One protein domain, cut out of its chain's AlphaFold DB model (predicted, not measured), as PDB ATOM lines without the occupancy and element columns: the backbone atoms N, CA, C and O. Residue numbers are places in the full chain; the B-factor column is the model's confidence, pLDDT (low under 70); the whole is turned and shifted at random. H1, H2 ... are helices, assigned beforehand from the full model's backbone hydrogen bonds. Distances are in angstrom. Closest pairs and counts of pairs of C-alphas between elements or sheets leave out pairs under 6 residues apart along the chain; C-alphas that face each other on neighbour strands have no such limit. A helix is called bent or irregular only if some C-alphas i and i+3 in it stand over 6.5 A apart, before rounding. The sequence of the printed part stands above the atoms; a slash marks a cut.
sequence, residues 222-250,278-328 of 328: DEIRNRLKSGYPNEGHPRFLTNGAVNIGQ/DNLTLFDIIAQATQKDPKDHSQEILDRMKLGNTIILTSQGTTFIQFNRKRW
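Overview. This is residues 222 to 250 and 278 to 328 of the 328 residues of the protein "Aamy domain-containing protein" of Dolosicoccus paucivorans (UniProt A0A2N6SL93). One long, kinked helix, H3, makes the longest axis; the short helices H1 and H2 lie over one side of it, and the tail, residues 315 to 328, folds back from its end. The 80 printed residues hold H1, H2 and H3 in that order and no named strand: all helix, with 38 residues in named elements. The whole is compact, radius of gyration of the C-alphas 12.1 A, spanning 35 by 27 by 22 A.

Along the chain. H1, residues 222 to 229, begins at C-alpha (36.807, -4.506, 40.200). H2 is residues 282 to 290. H3, residues 294 to 314, is 27.0 A long, ending at C-alpha (45.052, 10.599, 38.766). It is irregular, C-alphas 296 and 299 being 8.4 A apart, with a kink of 38 degrees near residue 301.

Arrangement. H1 and H2 only just touch, with 3 pairs of C-alphas within 8 A, the closest Lys 229 and Ile 286 at 6.9 A. H2 and H3 touch, closest C-alphas Ile 286 and Ile 301 at 6.3 A, at a steep tilt of 63 degrees, opposite ways. H1 and H3 are close but not clearly touching, closest C-alphas Leu 228 and Gly 308 at 7.0 A. Every O i to N i+4 pair is within hydrogen-bond range in H1 and H2, and 15 of 17 in H3.

Size, cuts and confidence. Residues 251 to 277 are not printed; C-alphas 250 and 278 are 24.6 A apart. The link H2 to H3 is tight. Residues 325 to 328 have pLDDT under 70.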
ATOM      1  N   ASP A 222      38.262  -4.598  40.157       97.94
ATOM      2  CA  ASP A 222      36.807  -4.506  40.200       97.94
ATOM      3  C   ASP A 222      36.302  -3.642  41.359       97.94
ATOM      4  O   ASP A 222      35.227  -3.059  41.230       97.94
ATOM      5  N   GLU A 223      37.043  -3.494  42.464       97.69
ATOM      6  CA  GLU A 223      36.607  -2.645  43.581       97.69
ATOM      7  C   GLU A 223      36.476  -1.173  43.181       97.69
ATOM      8  O   GLU A 223      35.403  -0.596  43.392       97.69
ATOM      9  N   ILE A 224      37.493  -0.578  42.539       98.56
ATOM     10  CA  ILE A 224      37.401   0.822  42.096       98.56
ATOM     11  C   ILE A 224      36.279   0.997  41.064       98.56
ATOM     12  O   ILE A 224      35.478   1.932  41.162       98.56
ATOM     13  N   ARG A 225      36.138   0.047  40.129       98.62
ATOM     14  CA  ARG A 225      35.054   0.007  39.138       98.62
ATOM     15  C   ARG A 225      33.689   0.009  39.821       98.62
ATOM     16  O   ARG A 225      32.838   0.858  39.535       98.62
ATOM     17  N   ASN A 226      33.485  -0.941  40.731       98.44
ATOM     18  CA  ASN A 226      32.235  -1.152  41.445       98.44
ATOM     19  C   ASN A 226      31.895   0.052  42.320       98.44
ATOM     20  O   ASN A 226      30.733   0.451  42.374       98.44
ATOM     21  N   ARG A 227      32.889   0.660  42.975       98.19
ATOM     22  CA  ARG A 227      32.695   1.810  43.860       98.19
ATOM     23  C   ARG A 227      32.413   3.097  43.099       98.19
ATOM     24  O   ARG A 227      31.626   3.912  43.577       98.19
ATOM     25  N   LEU A 228      33.001   3.278  41.918       98.50
ATOM     26  CA  LEU A 228      32.772   4.474  41.116       98.50
ATOM     27  C   LEU A 228      31.448   4.425  40.357       98.50
ATOM     28  O   LEU A 228      30.679   5.383  40.440       98.50
ATOM     29  N   LYS A 229      31.149   3.326  39.655       98.25
ATOM     30  CA  LYS A 229      30.013   3.293  38.716       98.25
ATOM     31  C   LYS A 229      29.181   2.011  38.691       98.25
ATOM     32  O   LYS A 229      28.281   1.934  37.863       98.25
ATOM     33  N   SER A 230      29.442   1.044  39.577       97.69
ATOM     34  CA  SER A 230      28.856  -0.316  39.626       97.69
ATOM     35  C   SER A 230      29.504  -1.365  38.704       97.69
ATOM     36  O   SER A 230      30.441  -1.110  37.950       97.69
ATOM     37  N   GLY A 231      29.037  -2.597  38.814       96.94
ATOM     38  CA  GLY A 231      29.560  -3.768  38.123       96.94
ATOM     39  C   GLY A 231      29.098  -5.019  38.854       96.94
ATOM     40  O   GLY A 231      28.402  -4.911  39.873       96.94
ATOM     41  N   TYR A 232      29.496  -6.175  38.338       95.62
ATOM     42  CA  TYR A 232      28.978  -7.459  38.785       95.62
ATOM     43  C   TYR A 232      29.103  -7.633  40.304       95.62
ATOM     44  O   TYR A 232      30.141  -7.270  40.872       95.62
ATOM     45  N   PRO A 233      28.070  -8.173  40.986       96.56
ATOM     46  CA  PRO A 233      26.777  -8.647  40.453       96.56
ATOM     47  C   PRO A 233      25.662  -7.583  40.422       96.56
ATOM     48  O   PRO A 233      24.483  -7.921  40.347       96.56
ATOM     49  N   ASN A 234      26.002  -6.302  40.582       96.69
ATOM     50  CA  ASN A 234      25.054  -5.227  40.882       96.69
ATOM     51  C   ASN A 234      25.126  -4.078  39.861       96.69
ATOM     52  O   ASN A 234      25.088  -2.904  40.246       96.69
ATOM     53  N   GLU A 235      25.263  -4.378  38.571       95.81
ATOM     54  CA  GLU A 235      25.224  -3.390  37.491       95.81
ATOM     55  C   GLU A 235      23.998  -2.471  37.610       95.81
ATOM     56  O   GLU A 235      22.890  -2.898  37.935       95.81
ATOM     57  N   GLY A 236      24.211  -1.175  37.387       96.25
ATOM     58  CA  GLY A 236      23.162  -0.157  37.409       96.25
ATOM     59  C   GLY A 236      22.805   0.351  38.809       96.25
ATOM     60  O   GLY A 236      22.065   1.325  38.924       96.25
ATOM     61  N   HIS A 237      23.346  -0.236  39.882       97.38
ATOM     62  CA  HIS A 237      23.136   0.306  41.225       97.38
ATOM     63  C   HIS A 237      23.842   1.667  41.377       97.38
ATOM     64  O   HIS A 237      25.006   1.787  40.983       97.38
ATOM     65  N   PRO A 238      23.197   2.685  41.979       98.00
ATOM     66  CA  PRO A 238      23.836   3.967  42.264       98.00
ATOM     67  C   PRO A 238      25.125   3.819  43.083       98.00
ATOM     68  O   PRO A 238      25.170   3.138  44.110       98.00
ATOM     69  N   ARG A 239      26.185   4.490  42.633       98.25
ATOM     70  CA  ARG A 239      27.544   4.502  43.201       98.25
ATOM     71  C   ARG A 239      28.107   5.924  43.160       98.25
ATOM     72  O   ARG A 239      27.358   6.860  42.884       98.25
ATOM     73  N   PHE A 240      29.399   6.111  43.431       98.56
ATOM     74  CA  PHE A 240      29.986   7.444  43.622       98.56
ATOM     75  C   PHE A 240      29.670   8.428  42.479       98.56
ATOM     76  O   PHE A 240      29.245   9.553  42.730       98.56
ATOM     77  N   LEU A 241      29.806   7.995  41.221       97.94
ATOM     78  CA  LEU A 241      29.543   8.829  40.042       97.94
ATOM     79  C   LEU A 241      28.052   8.965  39.709       97.94
ATOM     80  O   LEU A 241      27.687   9.786  38.870       97.94
ATOM     81  N   THR A 242      27.178   8.179  40.337       98.00
ATOM     82  CA  THR A 242      25.766   8.006  39.956       98.00
ATOM     83  C   THR A 242      24.810   8.230  41.134       98.00
ATOM     84  O   THR A 242      23.745   7.632  41.199       98.00
ATOM     85  N   ASN A 243      25.169   9.147  42.043       95.31
ATOM     86  CA  ASN A 243      24.388   9.574  43.221       95.31
ATOM     87  C   ASN A 243      24.212   8.512  44.325       95.31
ATOM     88  O   ASN A 243      23.366   8.669  45.203       95.31
ATOM     89  N   GLY A 244      25.014   7.449  44.316       97.25
ATOM     90  CA  GLY A 244      25.090   6.487  45.410       97.25
ATOM     91  C   GLY A 244      26.192   6.840  46.402       97.25
ATOM     92  O   GLY A 244      27.338   7.082  46.020       97.25
ATOM     93  N   ALA A 245      25.863   6.827  47.692       96.06
ATOM     94  CA  ALA A 245      26.858   6.983  48.744       96.06
ATOM     95  C   ALA A 245      27.827   5.788  48.762       96.06
ATOM     96  O   ALA A 245      27.420   4.631  48.642       96.06
ATOM     97  N   VAL A 246      29.116   6.069  48.955       97.44
ATOM     98  CA  VAL A 246      30.163   5.053  49.135       97.44
ATOM     99  C   VAL A 246      31.046   5.415  50.320       97.44
ATOM    100  O   VAL A 246      31.117   6.571  50.735       97.44
ATOM    101  N   ASN A 247      31.756   4.428  50.861       97.69
ATOM    102  CA  ASN A 247      32.763   4.678  51.883       97.69
ATOM    103  C   ASN A 247      33.962   5.428  51.269       97.69
ATOM    104  O   ASN A 247      34.721   4.857  50.485       97.69
ATOM    105  N   ILE A 248      34.132   6.703  51.635       97.44
ATOM    106  CA  ILE A 248      35.207   7.570  51.121       97.44
ATOM    107  C   ILE A 248      36.594   7.081  51.550       97.44
ATOM    108  O   ILE A 248      37.544   7.192  50.781       97.44
ATOM    109  N   GLY A 249      36.713   6.491  52.742       98.12
ATOM    110  CA  GLY A 249      37.965   5.899  53.207       98.12
ATOM    111  C   GLY A 249      38.422   4.755  52.304       98.12
ATOM    112  O   GLY A 249      39.595   4.705  51.951       98.12
ATOM    113  N   GLN A 250      37.497   3.890  51.874       97.44
ATOM    114  CA  GLN A 250      37.789   2.817  50.917       97.44
ATOM    115  C   GLN A 250      38.072   3.358  49.513       97.44
ATOM    116  O   GLN A 250      39.055   2.946  48.912       97.44
ATOM    117  N   ASP A 278      33.705  -5.385  27.819       95.06
ATOM    118  CA  ASP A 278      32.626  -6.053  28.539       95.06
ATOM    119  C   ASP A 278      31.703  -5.078  29.265       95.06
ATOM    120  O   ASP A 278      32.137  -4.088  29.867       95.06
ATOM    121  N   ASN A 279      30.438  -5.492  29.371       96.88
ATOM    122  CA  ASN A 279      29.353  -4.775  30.041       96.88
ATOM    123  C   ASN A 279      28.974  -3.459  29.336       96.88
ATOM    124  O   ASN A 279      29.371  -3.179  28.208       96.88
ATOM    125  N   LEU A 280      28.126  -2.656  29.986       97.44
ATOM    126  CA  LEU A 280      27.720  -1.353  29.463       97.44
ATOM    127  C   LEU A 280      28.897  -0.370  29.419       97.44
ATOM    128  O   LEU A 280      29.706  -0.315  30.350       97.44
ATOM    129  N   THR A 281      28.909   0.475  28.383       97.31
ATOM    130  CA  THR A 281      29.842   1.607  28.285       97.31
ATOM    131  C   THR A 281      29.682   2.542  29.484       97.31
ATOM    132  O   THR A 281      28.619   2.586  30.114       97.31
ATOM    133  N   LEU A 282      30.702   3.345  29.799       97.31
ATOM    134  CA  LEU A 282      30.658   4.253  30.951       97.31
ATOM    135  C   LEU A 282      29.497   5.255  30.843       97.31
ATOM    136  O   LEU A 282      28.855   5.591  31.837       97.31
ATOM    137  N   PHE A 283      29.196   5.707  29.628       96.88
ATOM    138  CA  PHE A 283      28.051   6.576  29.366       96.88
ATOM    139  C   PHE A 283      26.729   5.864  29.668       96.88
ATOM    140  O   PHE A 283      25.877   6.415  30.364       96.88
ATOM    141  N   ASP A 284      26.571   4.636  29.168       97.19
ATOM    142  CA  ASP A 284      25.315   3.893  29.266       97.19
ATOM    143  C   ASP A 284      25.048   3.449  30.708       97.19
ATOM    144  O   ASP A 284      23.923   3.573  31.188       97.19
ATOM    145  N   ILE A 285      26.081   3.017  31.447       97.94
ATOM    146  CA  ILE A 285      25.939   2.640  32.862       97.94
ATOM    147  C   ILE A 285      25.620   3.851  33.748       97.94
ATOM    148  O   ILE A 285      24.833   3.731  34.688       97.94
ATOM    149  N   ILE A 286      26.169   5.036  33.447       98.38
ATOM    150  CA  ILE A 286      25.821   6.272  34.161       98.38
ATOM    151  C   ILE A 286      24.374   6.667  33.857       98.38
ATOM    152  O   ILE A 286      23.628   6.982  34.789       98.38
ATOM    153  N   ALA A 287      23.959   6.628  32.587       98.06
ATOM    154  CA  ALA A 287      22.582   6.913  32.184       98.06
ATOM    155  C   ALA A 287      21.590   5.964  32.874       98.06
ATOM    156  O   ALA A 287      20.621   6.416  33.489       98.06
ATOM    157  N   GLN A 288      21.882   4.660  32.859       98.00
ATOM    158  CA  GLN A 288      21.071   3.633  33.510       98.00
ATOM    159  C   GLN A 288      20.982   3.855  35.026       98.00
ATOM    160  O   GLN A 288      19.882   3.933  35.568       98.00
ATOM    161  N   ALA A 289      22.119   3.993  35.715       97.81
ATOM    162  CA  ALA A 289      22.155   4.093  37.174       97.81
ATOM    163  C   ALA A 289      21.562   5.403  37.710       97.81
ATOM    164  O   ALA A 289      21.011   5.434  38.808       97.81
ATOM    165  N   THR A 290      21.658   6.492  36.940       97.88
ATOM    166  CA  THR A 290      21.006   7.767  37.286       97.88
ATOM    167  C   THR A 290      19.547   7.838  36.841       97.88
ATOM    168  O   THR A 290      18.861   8.780  37.233       97.88
ATOM    169  N   GLN A 291      19.072   6.855  36.063       97.25
ATOM    170  CA  GLN A 291      17.737   6.814  35.458       97.25
ATOM    171  C   GLN A 291      17.423   8.071  34.630       97.25
ATOM    172  O   GLN A 291      16.308   8.594  34.658       97.25
ATOM    173  N   LYS A 292      18.424   8.577  33.901       96.56
ATOM    174  CA  LYS A 292      18.314   9.793  33.086       96.56
ATOM    175  C   LYS A 292      18.392   9.462  31.608       96.56
ATOM    176  O   LYS A 292      19.374   8.877  31.158       96.56
ATOM    177  N   ASP A 293      17.380   9.889  30.852       97.44
ATOM    178  CA  ASP A 293      17.385   9.772  29.395       97.44
ATOM    179  C   ASP A 293      18.502  10.662  28.811       97.44
ATOM    180  O   ASP A 293      18.476  11.889  29.016       97.44
ATOM    181  N   PRO A 294      19.481  10.083  28.085       96.81
ATOM    182  CA  PRO A 294      20.543  10.832  27.425       96.81
ATOM    183  C   PRO A 294      20.064  11.947  26.497       96.81
ATOM    184  O   PRO A 294      20.801  12.915  26.304       96.81
ATOM    185  N   LYS A 295      18.853  11.841  25.937       96.44
ATOM    186  CA  LYS A 295      18.263  12.866  25.070       96.44
ATOM    187  C   LYS A 295      18.213  14.236  25.750       96.44
ATOM    188  O   LYS A 295      18.551  15.233  25.119       96.44
ATOM    189  N   ASP A 296      17.871  14.255  27.037       97.75
ATOM    190  CA  ASP A 296      17.680  15.485  27.812       97.75
ATOM    191  C   ASP A 296      18.821  15.736  28.820       97.75
ATOM    192  O   ASP A 296      18.962  16.843  29.335       97.75
ATOM    193  N   HIS A 297      19.668  14.731  29.086       97.62
ATOM    194  CA  HIS A 297      20.680  14.770  30.157       97.62
ATOM    195  C   HIS A 297      22.109  14.438  29.704       97.62
ATOM    196  O   HIS A 297      22.981  14.181  30.537       97.62
ATOM    197  N   SER A 298      22.381  14.446  28.395       95.94
ATOM    198  CA  SER A 298      23.700  14.103  27.840       95.94
ATOM    199  C   SER A 298      24.860  14.857  28.499       95.94
ATOM    200  O   SER A 298      25.861  14.231  28.842       95.94
ATOM    201  N   GLN A 299      24.728  16.167  28.730       96.75
ATOM    202  CA  GLN A 299      25.791  16.969  29.343       96.75
ATOM    203  C   GLN A 299      26.113  16.516  30.773       96.75
ATOM    204  O   GLN A 299      27.282  16.361  31.113       96.75
ATOM    205  N   GLU A 300      25.097  16.230  31.591       97.56
ATOM    206  CA  GLU A 300      25.313  15.742  32.956       97.56
ATOM    207  C   GLU A 300      26.004  14.373  32.964       97.56
ATOM    208  O   GLU A 300      26.906  14.134  33.770       97.56
ATOM    209  N   ILE A 301      25.609  13.474  32.057       97.50
ATOM    210  CA  ILE A 301      26.248  12.161  31.914       97.50
ATOM    211  C   ILE A 301      27.724  12.343  31.529       97.50
ATOM    212  O   ILE A 301      28.594  11.717  32.134       97.50
ATOM    213  N   LEU A 302      28.024  13.242  30.585       96.06
ATOM    214  CA  LEU A 302      29.397  13.556  30.179       96.06
ATOM    215  C   LEU A 302      30.222  14.161  31.320       96.06
ATOM    216  O   LEU A 302      31.393  13.819  31.469       96.06
ATOM    217  N   ASP A 303      29.641  15.020  32.154       97.56
ATOM    218  CA  ASP A 303      30.356  15.605  33.292       97.56
ATOM    219  C   ASP A 303      30.674  14.550  34.366       97.56
ATOM    220  O   ASP A 303      31.772  14.542  34.929       97.56
ATOM    221  N   ARG A 304      29.778  13.578  34.583       98.00
ATOM    222  CA  ARG A 304      30.044  12.409  35.441       98.00
ATOM    223  C   ARG A 304      31.125  11.497  34.858       98.00
ATOM    224  O   ARG A 304      31.975  11.018  35.608       98.00
ATOM    225  N   MET A 305      31.140  11.297  33.538       96.75
ATOM    226  CA  MET A 305      32.220  10.572  32.859       96.75
ATOM    227  C   MET A 305      33.568  11.267  33.057       96.75
ATOM    228  O   MET A 305      34.532  10.616  33.449       96.75
ATOM    229  N   LYS A 306      33.637  12.590  32.852       96.38
ATOM    230  CA  LYS A 306      34.862  13.377  33.071       96.38
ATOM    231  C   LYS A 306      35.364  13.255  34.503       96.38
ATOM    232  O   LYS A 306      36.567  13.106  34.707       96.38
ATOM    233  N   LEU A 307      34.463  13.271  35.489       98.06
ATOM    234  CA  LEU A 307      34.825  13.048  36.888       98.06
ATOM    235  C   LEU A 307      35.424  11.649  37.099       98.06
ATOM    236  O   LEU A 307      36.492  11.532  37.695       98.06
ATOM    237  N   GLY A 308      34.783  10.602  36.572       97.81
ATOM    238  CA  GLY A 308      35.299   9.232  36.644       97.81
ATOM    239  C   GLY A 308      36.673   9.080  35.994       97.81
ATOM    240  O   GLY A 308      37.604   8.581  36.624       97.81
ATOM    241  N   ASN A 309      36.822   9.588  34.771       96.94
ATOM    242  CA  ASN A 309      38.082   9.562  34.032       96.94
ATOM    243  C   ASN A 309      39.181  10.348  34.759       96.94
ATOM    244  O   ASN A 309      40.311   9.879  34.826       96.94
ATOM    245  N   THR A 310      38.854  11.494  35.366       98.06
ATOM    246  CA  THR A 310      39.804  12.272  36.180       98.06
ATOM    247  C   THR A 310      40.293  11.469  37.382       98.06
ATOM    248  O   THR A 310      41.490  11.452  37.650       98.06
ATOM    249  N   ILE A 311      39.397  10.773  38.091       98.38
ATOM    250  CA  ILE A 311      39.780   9.934  39.237       98.38
ATOM    251  C   ILE A 311      40.729   8.827  38.777       98.38
ATOM    252  O   ILE A 311      41.779   8.634  39.381       98.38
ATOM    253  N   ILE A 312      40.407   8.138  37.683       98.06
ATOM    254  CA  ILE A 312      41.218   7.025  37.177       98.06
ATOM    255  C   ILE A 312      42.578   7.484  36.636       98.06
ATOM    256  O   ILE A 312      43.588   6.854  36.938       98.06
ATOM    257  N   LEU A 313      42.634   8.603  35.909       97.44
ATOM    258  CA  LEU A 313      43.878   9.172  35.368       97.44
ATOM    259  C   LEU A 313      44.797   9.786  36.436       97.44
ATOM    260  O   LEU A 313      45.967  10.036  36.164       97.44
ATOM    261  N   THR A 314      44.278  10.055  37.636       98.12
ATOM    262  CA  THR A 314      45.052  10.599  38.766       98.12
ATOM    263  C   THR A 314      45.271   9.589  39.895       98.12
ATOM    264  O   THR A 314      45.936   9.905  40.885       98.12
ATOM    265  N   SER A 315      44.742   8.370  39.752       98.56
ATOM    266  CA  SER A 315      44.974   7.272  40.690       98.56
ATOM    267  C   SER A 315      46.381   6.694  40.521       98.56
ATOM    268  O   SER A 315      46.977   6.757  39.449       98.56
ATOM    269  N   GLN A 316      46.921   6.117  41.593       98.56
ATOM    270  CA  GLN A 316      48.124   5.289  41.511       98.56
ATOM    271  C   GLN A 316      47.828   3.986  40.756       98.56
ATOM    272  O   GLN A 316      46.674   3.565  40.652       98.56
ATOM    273  N   GLY A 317      48.890   3.316  40.315       97.50
ATOM    274  CA  GLY A 317      48.832   2.059  39.571       97.50
ATOM    275  C   GLY A 317      48.778   2.258  38.061       97.50
ATOM    276  O   GLY A 317      49.166   3.313  37.558       97.50
ATOM    277  N   THR A 318      48.350   1.227  37.336       98.19
ATOM    278  CA  THR A 318      48.299   1.247  35.869       98.19
ATOM    279  C   THR A 318      46.903   1.639  35.404       98.19
ATOM    280  O   THR A 318      45.938   0.933  35.677       98.19
ATOM    281  N   THR A 319      46.768   2.747  34.682       98.06
ATOM    282  CA  THR A 319      45.471   3.184  34.149       98.06
ATOM    283  C   THR A 319      45.092   2.413  32.884       98.06
ATOM    284  O   THR A 319      45.861   2.374  31.924       98.06
ATOM    285  N   PHE A 320      43.875   1.871  32.853       98.44
ATOM    286  CA  PHE A 320      43.253   1.291  31.667       98.44
ATOM    287  C   PHE A 320      42.089   2.160  31.184       98.44
ATOM    288  O   PHE A 320      41.272   2.637  31.975       98.44
ATOM    289  N   ILE A 321      41.999   2.335  29.865       95.81
ATOM    290  CA  ILE A 321      40.966   3.134  29.212       95.81
ATOM    291  C   ILE A 321      40.360   2.346  28.047       95.81
ATOM    292  O   ILE A 321      41.070   1.961  27.118       95.81
ATOM    293  N   GLN A 322      39.034   2.192  28.046       94.38
ATOM    294  CA  GLN A 322      38.302   1.710  26.877       94.38
ATOM    295  C   GLN A 322      38.299   2.773  25.772       94.38
ATOM    296  O   GLN A 322      37.932   3.932  25.986       94.38
ATOM    297  N   PHE A 323      38.672   2.377  24.556       85.31
ATOM    298  CA  PHE A 323      38.680   3.297  23.423       85.31
ATOM    299  C   PHE A 323      37.257   3.722  23.034       85.31
ATOM    300  O   PHE A 323      36.413   2.891  22.698       85.31
ATOM    301  N   ASN A 324      37.001   5.034  23.009       75.81
ATOM    302  CA  ASN A 324      35.719   5.590  22.577       75.81
ATOM    303  C   ASN A 324      35.921   6.914  21.818       75.81
ATOM    304  O   ASN A 324      36.272   7.938  22.397       75.81
ATOM    305  N   ARG A 325      35.684   6.907  20.498       51.84
ATOM    306  CA  ARG A 325      36.053   7.992  19.558       51.84
ATOM    307  C   ARG A 325      35.398   9.359  19.838       51.84
ATOM    308  O   ARG A 325      35.819  10.353  19.257       51.84
ATOM    309  N   LYS A 326      34.335   9.428  20.647       49.47
ATOM    310  CA  LYS A 326      33.499  10.640  20.791       49.47
ATOM    311  C   LYS A 326      33.458  11.249  22.198       49.47
ATOM    312  O   LYS A 326      32.612  12.110  22.425       49.47
ATOM    313  N   ARG A 327      34.257  10.774  23.160       54.38
ATOM    314  CA  ARG A 327      33.970  11.036  24.586       54.38
ATOM    315  C   ARG A 327      35.188  11.363  25.465       54.38
ATOM    316  O   ARG A 327      35.068  11.268  26.683       54.38
ATOM    317  N   TRP A 328      36.303  11.771  24.855       45.81
ATOM    318  CA  TRP A 328      37.488  12.302  25.544       45.81
ATOM    319  C   TRP A 328      37.584  13.809  25.362       45.81
ATOM    320  O   TRP A 328      37.376  14.259  24.209       45.81
TER     321      TRP A 328